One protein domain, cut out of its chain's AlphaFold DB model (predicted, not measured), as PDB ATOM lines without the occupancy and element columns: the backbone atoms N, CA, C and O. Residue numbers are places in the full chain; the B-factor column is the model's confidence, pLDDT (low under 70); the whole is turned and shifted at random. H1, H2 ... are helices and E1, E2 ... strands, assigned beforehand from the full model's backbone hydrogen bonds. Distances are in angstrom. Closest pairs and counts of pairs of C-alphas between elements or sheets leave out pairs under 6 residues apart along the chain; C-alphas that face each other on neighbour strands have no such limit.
ATOM      1  N   TRP A   3     168.725 139.297 216.938       82.19
ATOM      2  CA  TRP A   3     168.523 140.735 216.814       82.19
ATOM      3  C   TRP A   3     168.270 141.343 218.189       82.19
ATOM      4  O   TRP A   3     167.302 140.999 218.861       82.19
ATOM      5  N   LEU A   4     169.106 142.299 218.592       91.75
ATOM      6  CA  LEU A   4     168.849 143.105 219.784       91.75
ATOM      7  C   LEU A   4     167.828 144.201 219.462       91.75
ATOM      8  O   LEU A   4     168.073 145.044 218.591       91.75
ATOM      9  N   ILE A   5     166.712 144.211 220.182       92.88
ATOM     10  CA  ILE A   5     165.688 145.252 220.142       92.88
ATOM     11  C   ILE A   5     165.960 146.226 221.279       92.88
ATOM     12  O   ILE A   5     165.844 145.882 222.454       92.88
ATOM     13  N   THR A   6     166.357 147.446 220.928       96.62
ATOM     14  CA  THR A   6     166.661 148.516 221.885       96.62
ATOM     15  C   THR A   6     165.564 149.575 221.875       96.62
ATOM     16  O   THR A   6     164.812 149.693 220.907       96.62
ATOM     17  N   ARG A   7     165.528 150.416 222.916       97.06
ATOM     18  CA  ARG A   7     164.648 151.598 222.955       97.06
ATOM     19  C   ARG A   7     164.858 152.521 221.752       97.06
ATOM     20  O   ARG A   7     163.886 152.997 221.187       97.06
ATOM     21  N   GLN A   8     166.103 152.705 221.309       97.62
ATOM     22  CA  GLN A   8     166.410 153.509 220.120       97.62
ATOM     23  C   GLN A   8     165.787 152.937 218.844       97.62
ATOM     24  O   GLN A   8     165.260 153.698 218.040       97.62
ATOM     25  N   LYS A   9     165.805 151.610 218.652       96.44
ATOM     26  CA  LYS A   9     165.153 150.986 217.488       96.44
ATOM     27  C   LYS A   9     163.641 151.183 217.514       96.44
ATOM     28  O   LYS A   9     163.053 151.446 216.475       96.44
ATOM     29  N   VAL A  10     163.041 151.083 218.697       97.75
ATOM     30  CA  VAL A  10     161.607 151.322 218.891       97.75
ATOM     31  C   VAL A  10     161.250 152.778 218.600       97.75
ATOM     32  O   VAL A  10     160.351 153.025 217.810       97.75
ATOM     33  N   GLN A  11     162.008 153.740 219.130       97.75
ATOM     34  CA  GLN A  11     161.807 155.166 218.845       97.75
ATOM     35  C   GLN A  11     161.985 155.496 217.357       97.75
ATOM     36  O   GLN A  11     161.175 156.218 216.779       97.75
ATOM     37  N   ALA A  12     163.017 154.940 216.716       97.88
ATOM     38  CA  ALA A  12     163.225 155.109 215.281       97.88
ATOM     39  C   ALA A  12     162.058 154.529 214.467       97.88
ATOM     40  O   ALA A  12     161.636 155.130 213.482       97.88
ATOM     41  N   PHE A  13     161.508 153.388 214.891       97.88
ATOM     42  CA  PHE A  13     160.343 152.792 214.247       97.88
ATOM     43  C   PHE A  13     159.071 153.619 214.464       97.88
ATOM     44  O   PHE A  13     158.325 153.806 213.506       97.88
ATOM     45  N   SER A  14     158.841 154.167 215.660       98.12
ATOM     46  CA  SER A  14     157.734 155.102 215.917       98.12
ATOM     47  C   SER A  14     157.796 156.309 214.987       98.12
ATOM     48  O   SER A  14     156.816 156.623 214.320       98.12
ATOM     49  N   ALA A  15     158.975 156.925 214.852       98.12
ATOM     50  CA  ALA A  15     159.170 158.058 213.950       98.12
ATOM     51  C   ALA A  15     158.941 157.699 212.469       98.12
ATOM     52  O   ALA A  15     158.411 158.511 211.717       98.12
ATOM     53  N   LEU A  16     159.334 156.492 212.043       97.94
ATOM     54  CA  LEU A  16     159.183 156.034 210.659       97.94
ATOM     55  C   LEU A  16     157.742 155.630 210.314       97.94
ATOM     56  O   LEU A  16     157.265 155.913 209.221       97.94
ATOM     57  N   SER A  17     157.077 154.918 211.222       97.56
ATOM     58  CA  SER A  17     155.746 154.339 210.997       97.56
ATOM     59  C   SER A  17     154.603 155.293 211.338       97.56
ATOM     60  O   SER A  17     153.486 155.090 210.867       97.56
ATOM     61  N   GLY A  18     154.866 156.306 212.169       98.00
ATOM     62  CA  GLY A  18     153.837 157.139 212.788       98.00
ATOM     63  C   GLY A  18     153.127 156.469 213.970       98.00
ATOM     64  O   GLY A  18     152.266 157.096 214.584       98.00
ATOM     65  N   ASP A  19     153.474 155.222 214.313       98.12
ATOM     66  CA  ASP A  19     152.953 154.533 215.494       98.12
ATOM     67  C   ASP A  19     153.743 154.938 216.748       98.12
ATOM     68  O   ASP A  19     154.729 154.305 217.154       98.12
ATOM     69  N   ASP A  20     153.294 156.033 217.353       97.56
ATOM     70  CA  ASP A  20     153.824 156.566 218.606       97.56
ATOM     71  C   ASP A  20     152.979 156.161 219.826       97.56
ATOM     72  O   ASP A  20     152.824 156.917 220.783       97.56
ATOM     73  N   ASN A  21     152.386 154.962 219.810       97.81
ATOM     74  CA  ASN A  21     151.676 154.462 220.982       97.81
ATOM     75  C   ASN A  21     152.617 154.404 222.205       97.81
ATOM     76  O   ASN A  21     153.657 153.738 222.185       97.81
ATOM     77  N   ALA A  22     152.211 155.070 223.291       97.88
ATOM     78  CA  ALA A  22     152.963 155.186 224.540       97.88
ATOM     79  C   ALA A  22     153.358 153.830 225.146       97.88
ATOM     80  O   ALA A  22     154.384 153.735 225.819       97.88
ATOM     81  N   LEU A  23     152.620 152.756 224.838       97.69
ATOM     82  CA  LEU A  23     152.955 151.384 225.238       97.69
ATOM     83  C   LEU A  23     154.376 150.958 224.818       97.69
ATOM     84  O   LEU A  23     154.987 150.092 225.450       97.69
ATOM     85  N   HIS A  24     154.921 151.574 223.769       98.06
ATOM     86  CA  HIS A  24     156.234 151.244 223.229       98.06
ATOM     87  C   HIS A  24     157.390 152.012 223.881       98.06
ATOM     88  O   HIS A  24     158.543 151.596 223.749       98.06
ATOM     89  N   HIS A  25     157.133 153.096 224.620       96.50
ATOM     90  CA  HIS A  25     158.211 153.946 225.136       96.50
ATOM     91  C   HIS A  25     158.020 154.473 226.567       96.50
ATOM     92  O   HIS A  25     159.026 154.703 227.244       96.50
ATOM     93  N   ASP A  26     156.789 154.611 227.059       97.69
ATOM     94  CA  ASP A  26     156.483 155.095 228.407       97.69
ATOM     95  C   ASP A  26     156.314 153.920 229.382       97.69
ATOM     96  O   ASP A  26     155.412 153.088 229.261       97.69
ATOM     97  N   ALA A  27     157.207 153.843 230.372       97.31
ATOM     98  CA  ALA A  27     157.184 152.782 231.374       97.31
ATOM     99  C   ALA A  27     155.964 152.859 232.306       97.31
ATOM    100  O   ALA A  27     155.427 151.821 232.680       97.31
ATOM    101  N   THR A  28     155.512 154.064 232.655       98.00
ATOM    102  CA  THR A  28     154.343 154.269 233.519       98.00
ATOM    103  C   THR A  28     153.080 153.823 232.796       98.00
ATOM    104  O   THR A  28     152.273 153.086 233.359       98.00
ATOM    105  N   PHE A  29     152.929 154.218 231.531       98.00
ATOM    106  CA  PHE A  29     151.790 153.809 230.712       98.00
ATOM    107  C   PHE A  29     151.765 152.290 230.490       98.00
ATOM    108  O   PHE A  29     150.724 151.653 230.641       98.00
ATOM    109  N   ALA A  30     152.922 151.679 230.206       97.69
ATOM    110  CA  ALA A  30     153.035 150.227 230.074       97.69
ATOM    111  C   ALA A  30     152.633 149.490 231.369       97.69
ATOM    112  O   ALA A  30     151.861 148.531 231.314       97.69
ATOM    113  N   GLN A  31     153.074 149.979 232.535       97.56
ATOM    114  CA  GLN A  31     152.708 149.413 233.840       97.56
ATOM    115  C   GLN A  31     151.215 149.520 234.146       97.56
ATOM    116  O   GLN A  31     150.631 148.566 234.657       97.56
ATOM    117  N   GLN A  32     150.571 150.632 233.786       97.94
ATOM    118  CA  GLN A  32     149.119 150.787 233.931       97.94
ATOM    119  C   GLN A  32     148.331 149.748 233.121       97.94
ATOM    120  O   GLN A  32     147.238 149.355 233.521       97.94
ATOM    121  N   LEU A  33     148.896 149.282 232.006       96.56
ATOM    122  CA  LEU A  33     148.321 148.241 231.155       96.56
ATOM    123  C   LEU A  33     148.739 146.815 231.563       96.56
ATOM    124  O   LEU A  33     148.384 145.858 230.879       96.56
ATOM    125  N   GLY A  34     149.463 146.660 232.676       96.81
ATOM    126  CA  GLY A  34     149.873 145.362 233.218       96.81
ATOM    127  C   GLY A  34     151.177 144.805 232.646       96.81
ATOM    128  O   GLY A  34     151.494 143.643 232.891       96.81
ATOM    129  N   PHE A  35     151.949 145.605 231.903       95.12
ATOM    130  CA  PHE A  35     153.278 145.216 231.431       95.12
ATOM    131  C   PHE A  35     154.356 145.695 232.402       95.12
ATOM    132  O   PHE A  35     154.333 146.829 232.866       95.12
ATOM    133  N   GLU A  36     155.363 144.869 232.670       92.44
ATOM    134  CA  GLU A  36     156.463 145.241 233.576       92.44
ATOM    135  C   GLU A  36     157.310 146.408 233.032       92.44
ATOM    136  O   GLU A  36     157.854 147.215 233.788       92.44
ATOM    137  N   GLN A  37     157.399 146.512 231.705       95.62
ATOM    138  CA  GLN A  37     158.132 147.545 230.977       95.62
ATOM    139  C   GLN A  37     157.557 147.710 229.559       95.62
ATOM    140  O   GLN A  37     156.769 146.864 229.126       95.62
ATOM    141  N   PRO A  38     157.954 148.757 228.808       98.31
ATOM    142  CA  PRO A  38     157.511 148.929 227.429       98.31
ATOM    143  C   PRO A  38     157.839 147.721 226.551       98.31
ATOM    144  O   PRO A  38     158.813 146.998 226.793       98.31
ATOM    145  N   ILE A  39     157.034 147.518 225.512       97.50
ATOM    146  CA  ILE A  39     157.150 146.369 224.607       97.50
ATOM    147  C   ILE A  39     157.406 146.830 223.173       97.50
ATOM    148  O   ILE A  39     157.014 147.926 222.782       97.50
ATOM    149  N   ALA A  40     158.060 146.003 222.366       96.12
ATOM    150  CA  ALA A  40     158.305 146.306 220.962       96.12
ATOM    151  C   ALA A  40     156.998 146.317 220.151       96.12
ATOM    152  O   ALA A  40     156.084 145.536 220.426       96.12
ATOM    153  N   HIS A  41     156.927 147.148 219.106       98.00
ATOM    154  CA  HIS A  41     155.843 147.082 218.122       98.00
ATOM    155  C   HIS A  41     155.812 145.712 217.450       98.00
ATOM    156  O   HIS A  41     156.843 145.231 216.976       98.00
ATOM    157  N   GLY A  42     154.627 145.118 217.291       92.00
ATOM    158  CA  GLY A  42     154.489 143.890 216.503       92.00
ATOM    159  C   GLY A  42     155.006 144.075 215.071       92.00
ATOM    160  O   GLY A  42     155.785 143.267 214.565       92.00
ATOM    161  N   MET A  43     154.671 145.204 214.441       95.75
ATOM    162  CA  MET A  43     155.095 145.497 213.069       95.75
ATOM    163  C   MET A  43     156.606 145.705 212.925       95.75
ATOM    164  O   MET A  43     157.161 145.343 211.889       95.75
ATOM    165  N   LEU A  44     157.299 146.181 213.967       95.38
ATOM    166  CA  LEU A  44     158.765 146.200 213.989       95.38
ATOM    167  C   LEU A  44     159.329 144.773 213.942       95.38
ATOM    168  O   LEU A  44     160.243 144.494 213.169       95.38
ATOM    169  N   LEU A  45     158.768 143.850 214.729       92.94
ATOM    170  CA  LEU A  45     159.189 142.444 214.728       92.94
ATOM    171  C   LEU A  45     158.928 141.781 213.367       92.94
ATOM    172  O   LEU A  45     159.775 141.039 212.868       92.94
ATOM    173  N   MET A  46     157.787 142.081 212.742       92.75
ATOM    174  CA  MET A  46     157.445 141.591 211.407       92.75
ATOM    175  C   MET A  46     158.406 142.127 210.336       92.75
ATOM    176  O   MET A  46     158.897 141.343 209.528       92.75
ATOM    177  N   ALA A  47     158.746 143.419 210.373       92.19
ATOM    178  CA  ALA A  47     159.724 144.022 209.464       92.19
ATOM    179  C   ALA A  47     161.128 143.408 209.626       92.19
ATOM    180  O   ALA A  47     161.840 143.196 208.648       92.19
ATOM    181  N   LEU A  48     161.530 143.056 210.852       89.44
ATOM    182  CA  LEU A  48     162.791 142.344 211.094       89.44
ATOM    183  C   LEU A  48     162.772 140.916 210.539       89.44
ATOM    184  O   LEU A  48     163.773 140.463 209.981       89.44
ATOM    185  N   ALA A  49     161.645 140.211 210.663       88.56
ATOM    186  CA  ALA A  49     161.473 138.897 210.052       88.56
ATOM    187  C   ALA A  49     161.520 138.980 208.515       88.56
ATOM    188  O   ALA A  49     162.165 138.144 207.880       88.56
ATOM    189  N   GLU A  50     160.910 140.011 207.926       88.50
ATOM    190  CA  GLU A  50     161.009 140.302 206.495       88.50
ATOM    191  C   GLU A  50     162.461 140.561 206.072       88.50
ATOM    192  O   GLU A  50     162.956 139.940 205.132       88.50
ATOM    193  N   GLY A  51     163.174 141.427 206.794       88.38
ATOM    194  CA  GLY A  51     164.578 141.725 206.521       88.38
ATOM    195  C   GLY A  51     165.465 140.481 206.606       88.38
ATOM    196  O   GLY A  51     166.296 140.251 205.727       88.38
ATOM    197  N   ALA A  52     165.251 139.629 207.613       85.81
ATOM    198  CA  ALA A  52     165.944 138.346 207.732       85.81
ATOM    199  C   ALA A  52     165.650 137.423 206.537       85.81
ATOM    200  O   ALA A  52     166.573 136.818 205.987       85.81
ATOM    201  N   TRP A  53     164.388 137.345 206.100       87.25
ATOM    202  CA  TRP A  53     163.986 136.588 204.913       87.25
ATOM    203  C   TRP A  53     164.696 137.093 203.655       87.25
ATOM    204  O   TRP A  53     165.345 136.310 202.961       87.25
ATOM    205  N   GLN A  54     164.623 138.397 203.378       88.38
ATOM    206  CA  GLN A  54     165.250 139.007 202.206       88.38
ATOM    207  C   GLN A  54     166.773 138.826 202.232       88.38
ATOM    208  O   GLN A  54     167.385 138.519 201.209       88.38
ATOM    209  N   GLN A  55     167.402 138.942 203.404       88.19
ATOM    210  CA  GLN A  55     168.837 138.714 203.557       88.19
ATOM    211  C   GLN A  55     169.226 137.263 203.251       88.19
ATOM    212  O   GLN A  55     170.269 137.052 202.625       88.19
ATOM    213  N   HIS A  56     168.427 136.289 203.688       86.19
ATOM    214  CA  HIS A  56     168.726 134.869 203.517       86.19
ATOM    215  C   HIS A  56     168.385 134.363 202.108       86.19
ATOM    216  O   HIS A  56     169.238 133.774 201.451       86.19
ATOM    217  N   TYR A  57     167.175 134.640 201.611       85.00
ATOM    218  CA  TYR A  57     166.676 134.118 200.333       85.00
ATOM    219  C   TYR A  57     166.892 135.048 199.134       85.00
ATOM    220  O   TYR A  57     166.664 134.627 198.004       85.00
ATOM    221  N   LYS A  58     167.329 136.297 199.352       90.31
ATOM    222  CA  LYS A  58     167.569 137.307 198.299       90.31
ATOM    223  C   LYS A  58     166.336 137.638 197.450       90.31
ATOM    224  O   LYS A  58     166.463 138.073 196.311       90.31
ATOM    225  N   VAL A  59     165.145 137.453 198.016       85.25
ATOM    226  CA  VAL A  59     163.854 137.752 197.382       85.25
ATOM    227  C   VAL A  59     162.911 138.395 198.394       85.25
ATOM    228  O   VAL A  59     162.967 138.072 199.584       85.25
ATOM    229  N   CYS A  60     162.021 139.272 197.929       83.50
ATOM    230  CA  CYS A  60     160.958 139.828 198.766       83.50
ATOM    231  C   CYS A  60     159.831 138.803 198.957       83.50
ATOM    232  O   CYS A  60     159.453 138.133 197.990       83.50
ATOM    233  N   PRO A  61     159.272 138.663 200.170       83.00
ATOM    234  CA  PRO A  61     158.090 137.839 200.359       83.00
ATOM    235  C   PRO A  61     156.889 138.489 199.660       83.00
ATOM    236  O   PRO A  61     156.640 139.682 199.795       83.00
ATOM    237  N   THR A  62     156.115 137.695 198.923       87.12
ATOM    238  CA  THR A  62     154.879 138.161 198.268       87.12
ATOM    239  C   THR A  62     153.716 138.290 199.246       87.12
ATOM    240  O   THR A  62     152.767 139.031 199.014       87.12
ATOM    241  N   THR A  63     153.748 137.533 200.339       85.44
ATOM    242  CA  THR A  63     152.736 137.563 201.391       85.44
ATOM    243  C   THR A  63     153.405 137.255 202.714       85.44
ATOM    244  O   THR A  63     154.197 136.321 202.820       85.44
ATOM    245  N   MET A  64     153.035 138.009 203.743       83.19
ATOM    246  CA  MET A  64     153.432 137.731 205.112       83.19
ATOM    247  C   MET A  64     152.189 137.656 205.988       83.19
ATOM    248  O   MET A  64     151.338 138.543 205.964       83.19
ATOM    249  N   ARG A  65     152.085 136.581 206.766       86.50
ATOM    250  CA  ARG A  65     151.056 136.413 207.793       86.50
ATOM    251  C   ARG A  65     151.759 136.232 209.122       86.50
ATOM    252  O   ARG A  65     152.645 135.392 209.238       86.50
ATOM    253  N   CYS A  66     151.371 137.032 210.102       82.62
ATOM    254  CA  CYS A  66     151.973 137.025 211.423       82.62
ATOM    255  C   CYS A  66     150.873 137.000 212.484       82.62
ATOM    256  O   CYS A  66     149.826 137.624 212.313       82.62
ATOM    257  N   GLN A  67     151.121 136.273 213.571       84.00
ATOM    258  CA  GLN A  67     150.332 136.331 214.795       84.00
ATOM    259  C   GLN A  67     151.279 136.698 215.935       84.00
ATOM    260  O   GLN A  67     152.286 136.023 216.154       84.00
ATOM    261  N   PHE A  68     150.963 137.772 216.654       84.88
ATOM    262  CA  PHE A  68     151.736 138.218 217.810       84.88
ATOM    263  C   PHE A  68     151.217 137.505 219.060       84.88
ATOM    264  O   PHE A  68     150.230 137.927 219.651       84.88
ATOM    265  N   VAL A  69     151.849 136.382 219.414       88.31
ATOM    266  CA  VAL A  69     151.380 135.502 220.503       88.31
ATOM    267  C   VAL A  69     151.749 136.047 221.883       88.31
ATOM    268  O   VAL A  69     150.934 135.999 222.799       88.31
ATOM    269  N   TYR A  70     152.962 136.587 222.026       88.62
ATOM    270  CA  TYR A  70     153.456 137.161 223.275       88.62
ATOM    271  C   TYR A  70     154.090 138.533 223.029       88.62
ATOM    272  O   TYR A  70     154.731 138.729 221.989       88.62
ATOM    273  N   PRO A  71     153.942 139.479 223.972       91.88
ATOM    274  CA  PRO A  71     154.653 140.748 223.914       91.88
ATOM    275  C   PRO A  71     156.165 140.533 224.063       91.88
ATOM    276  O   PRO A  71     156.608 139.607 224.739       91.88
ATOM    277  N   VAL A  72     156.963 141.422 223.465       93.88
ATOM    278  CA  VAL A  72     158.430 141.418 223.594       93.88
ATOM    279  C   VAL A  72     158.856 142.642 224.406       93.88
ATOM    280  O   VAL A  72     158.859 143.744 223.853       93.88
ATOM    281  N   PRO A  73     159.210 142.490 225.695       95.12
ATOM    282  CA  PRO A  73     159.699 143.591 226.525       95.12
ATOM    283  C   PRO A  73     160.971 144.215 225.942       95.12
ATOM    284  O   PRO A  73     161.774 143.505 225.340       95.12
ATOM    285  N   ILE A  74     161.213 145.514 226.144       95.31
ATOM    286  CA  ILE A  74     162.443 146.167 225.660       95.31
ATOM    287  C   ILE A  74     163.341 146.681 226.801       95.31
ATOM    288  O   ILE A  74     162.852 147.345 227.717       95.31
ATOM    289  N   PRO A  75     164.670 146.469 226.720       95.50
ATOM    290  CA  PRO A  75     165.391 145.792 225.637       95.50
ATOM    291  C   PRO A  75     165.257 144.261 225.692       95.50
ATOM    292  O   PRO A  75     165.146 143.694 226.773       95.50
ATOM    293  N   SER A  76     165.324 143.601 224.532       90.56
ATOM    294  CA  SER A  76     165.365 142.132 224.425       90.56
ATOM    295  C   SER A  76     166.147 141.679 223.202       90.56
ATOM    296  O   SER A  76     166.152 142.356 222.173       90.56
ATOM    297  N   VAL A  77     166.767 140.504 223.287       87.00
ATOM    298  CA  VAL A  77     167.289 139.793 222.114       87.00
ATOM    299  C   VAL A  77     166.198 138.866 221.596       87.00
ATOM    300  O   VAL A  77     165.674 138.044 222.341       87.00
ATOM    301  N   ILE A  78     165.861 138.993 220.315       87.06
ATOM    302  CA  ILE A  78     164.973 138.060 219.623       87.06
ATOM    303  C   ILE A  78     165.790 137.170 218.693       87.06
ATOM    304  O   ILE A  78     166.755 137.618 218.073       87.06
ATOM    305  N   THR A  79     165.366 135.920 218.544       83.56
ATOM    306  CA  THR A  79     165.922 135.009 217.542       83.56
ATOM    307  C   THR A  79     164.903 134.791 216.438       83.56
ATOM    308  O   THR A  79     163.815 134.276 216.678       83.56
ATOM    309  N   VAL A  80     165.274 135.139 215.210       80.06
ATOM    310  CA  VAL A  80     164.528 134.775 214.005       80.06
ATOM    311  C   VAL A  80     165.109 133.476 213.462       80.06
ATOM    312  O   VAL A  80     166.283 133.421 213.075       80.06
TER     313      VAL A  80
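Overview. This is residues 3 to 80 of the 104 residues of a protein of Kurthia sp. 3B1D (UniProt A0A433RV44). H3 makes one end of an elongated body and H2 the other, H1 crosswise near H3's start and strands E1 and E2 beside H3. The printed part, 78 residues, runs E1, H1, H2, H3, E2 and is mostly helix. It is compact, radius of gyration of the C-alphas 13.3 A, and spans 41 by 24 by 21 A.

Along the chain. Find E1, residues 3 to 5, from C-alpha 3 at (168.523, 140.735, 216.814). H1 is residues 7 to 17, H2 27 to 32, and H3 42 to 57, 22.5 A long. E2, residues 76 to 79, ends at (165.922, 135.009, 217.542).

Arrangement. Antiparallel E1 and E2 have N 3 and O 78 within hydrogen-bond range, 2.8 A. Close but not clearly touching, H1 and H3 are about perpendicular, 89 degrees, with the C-alphas of Phe 13 and Leu 44 closest, 6.8 A. H2 is apart from both. Every helix O i to N i+4 pair is within range.

Size, cuts and confidence. The printed part has no cut; H3 to E2 is a long link.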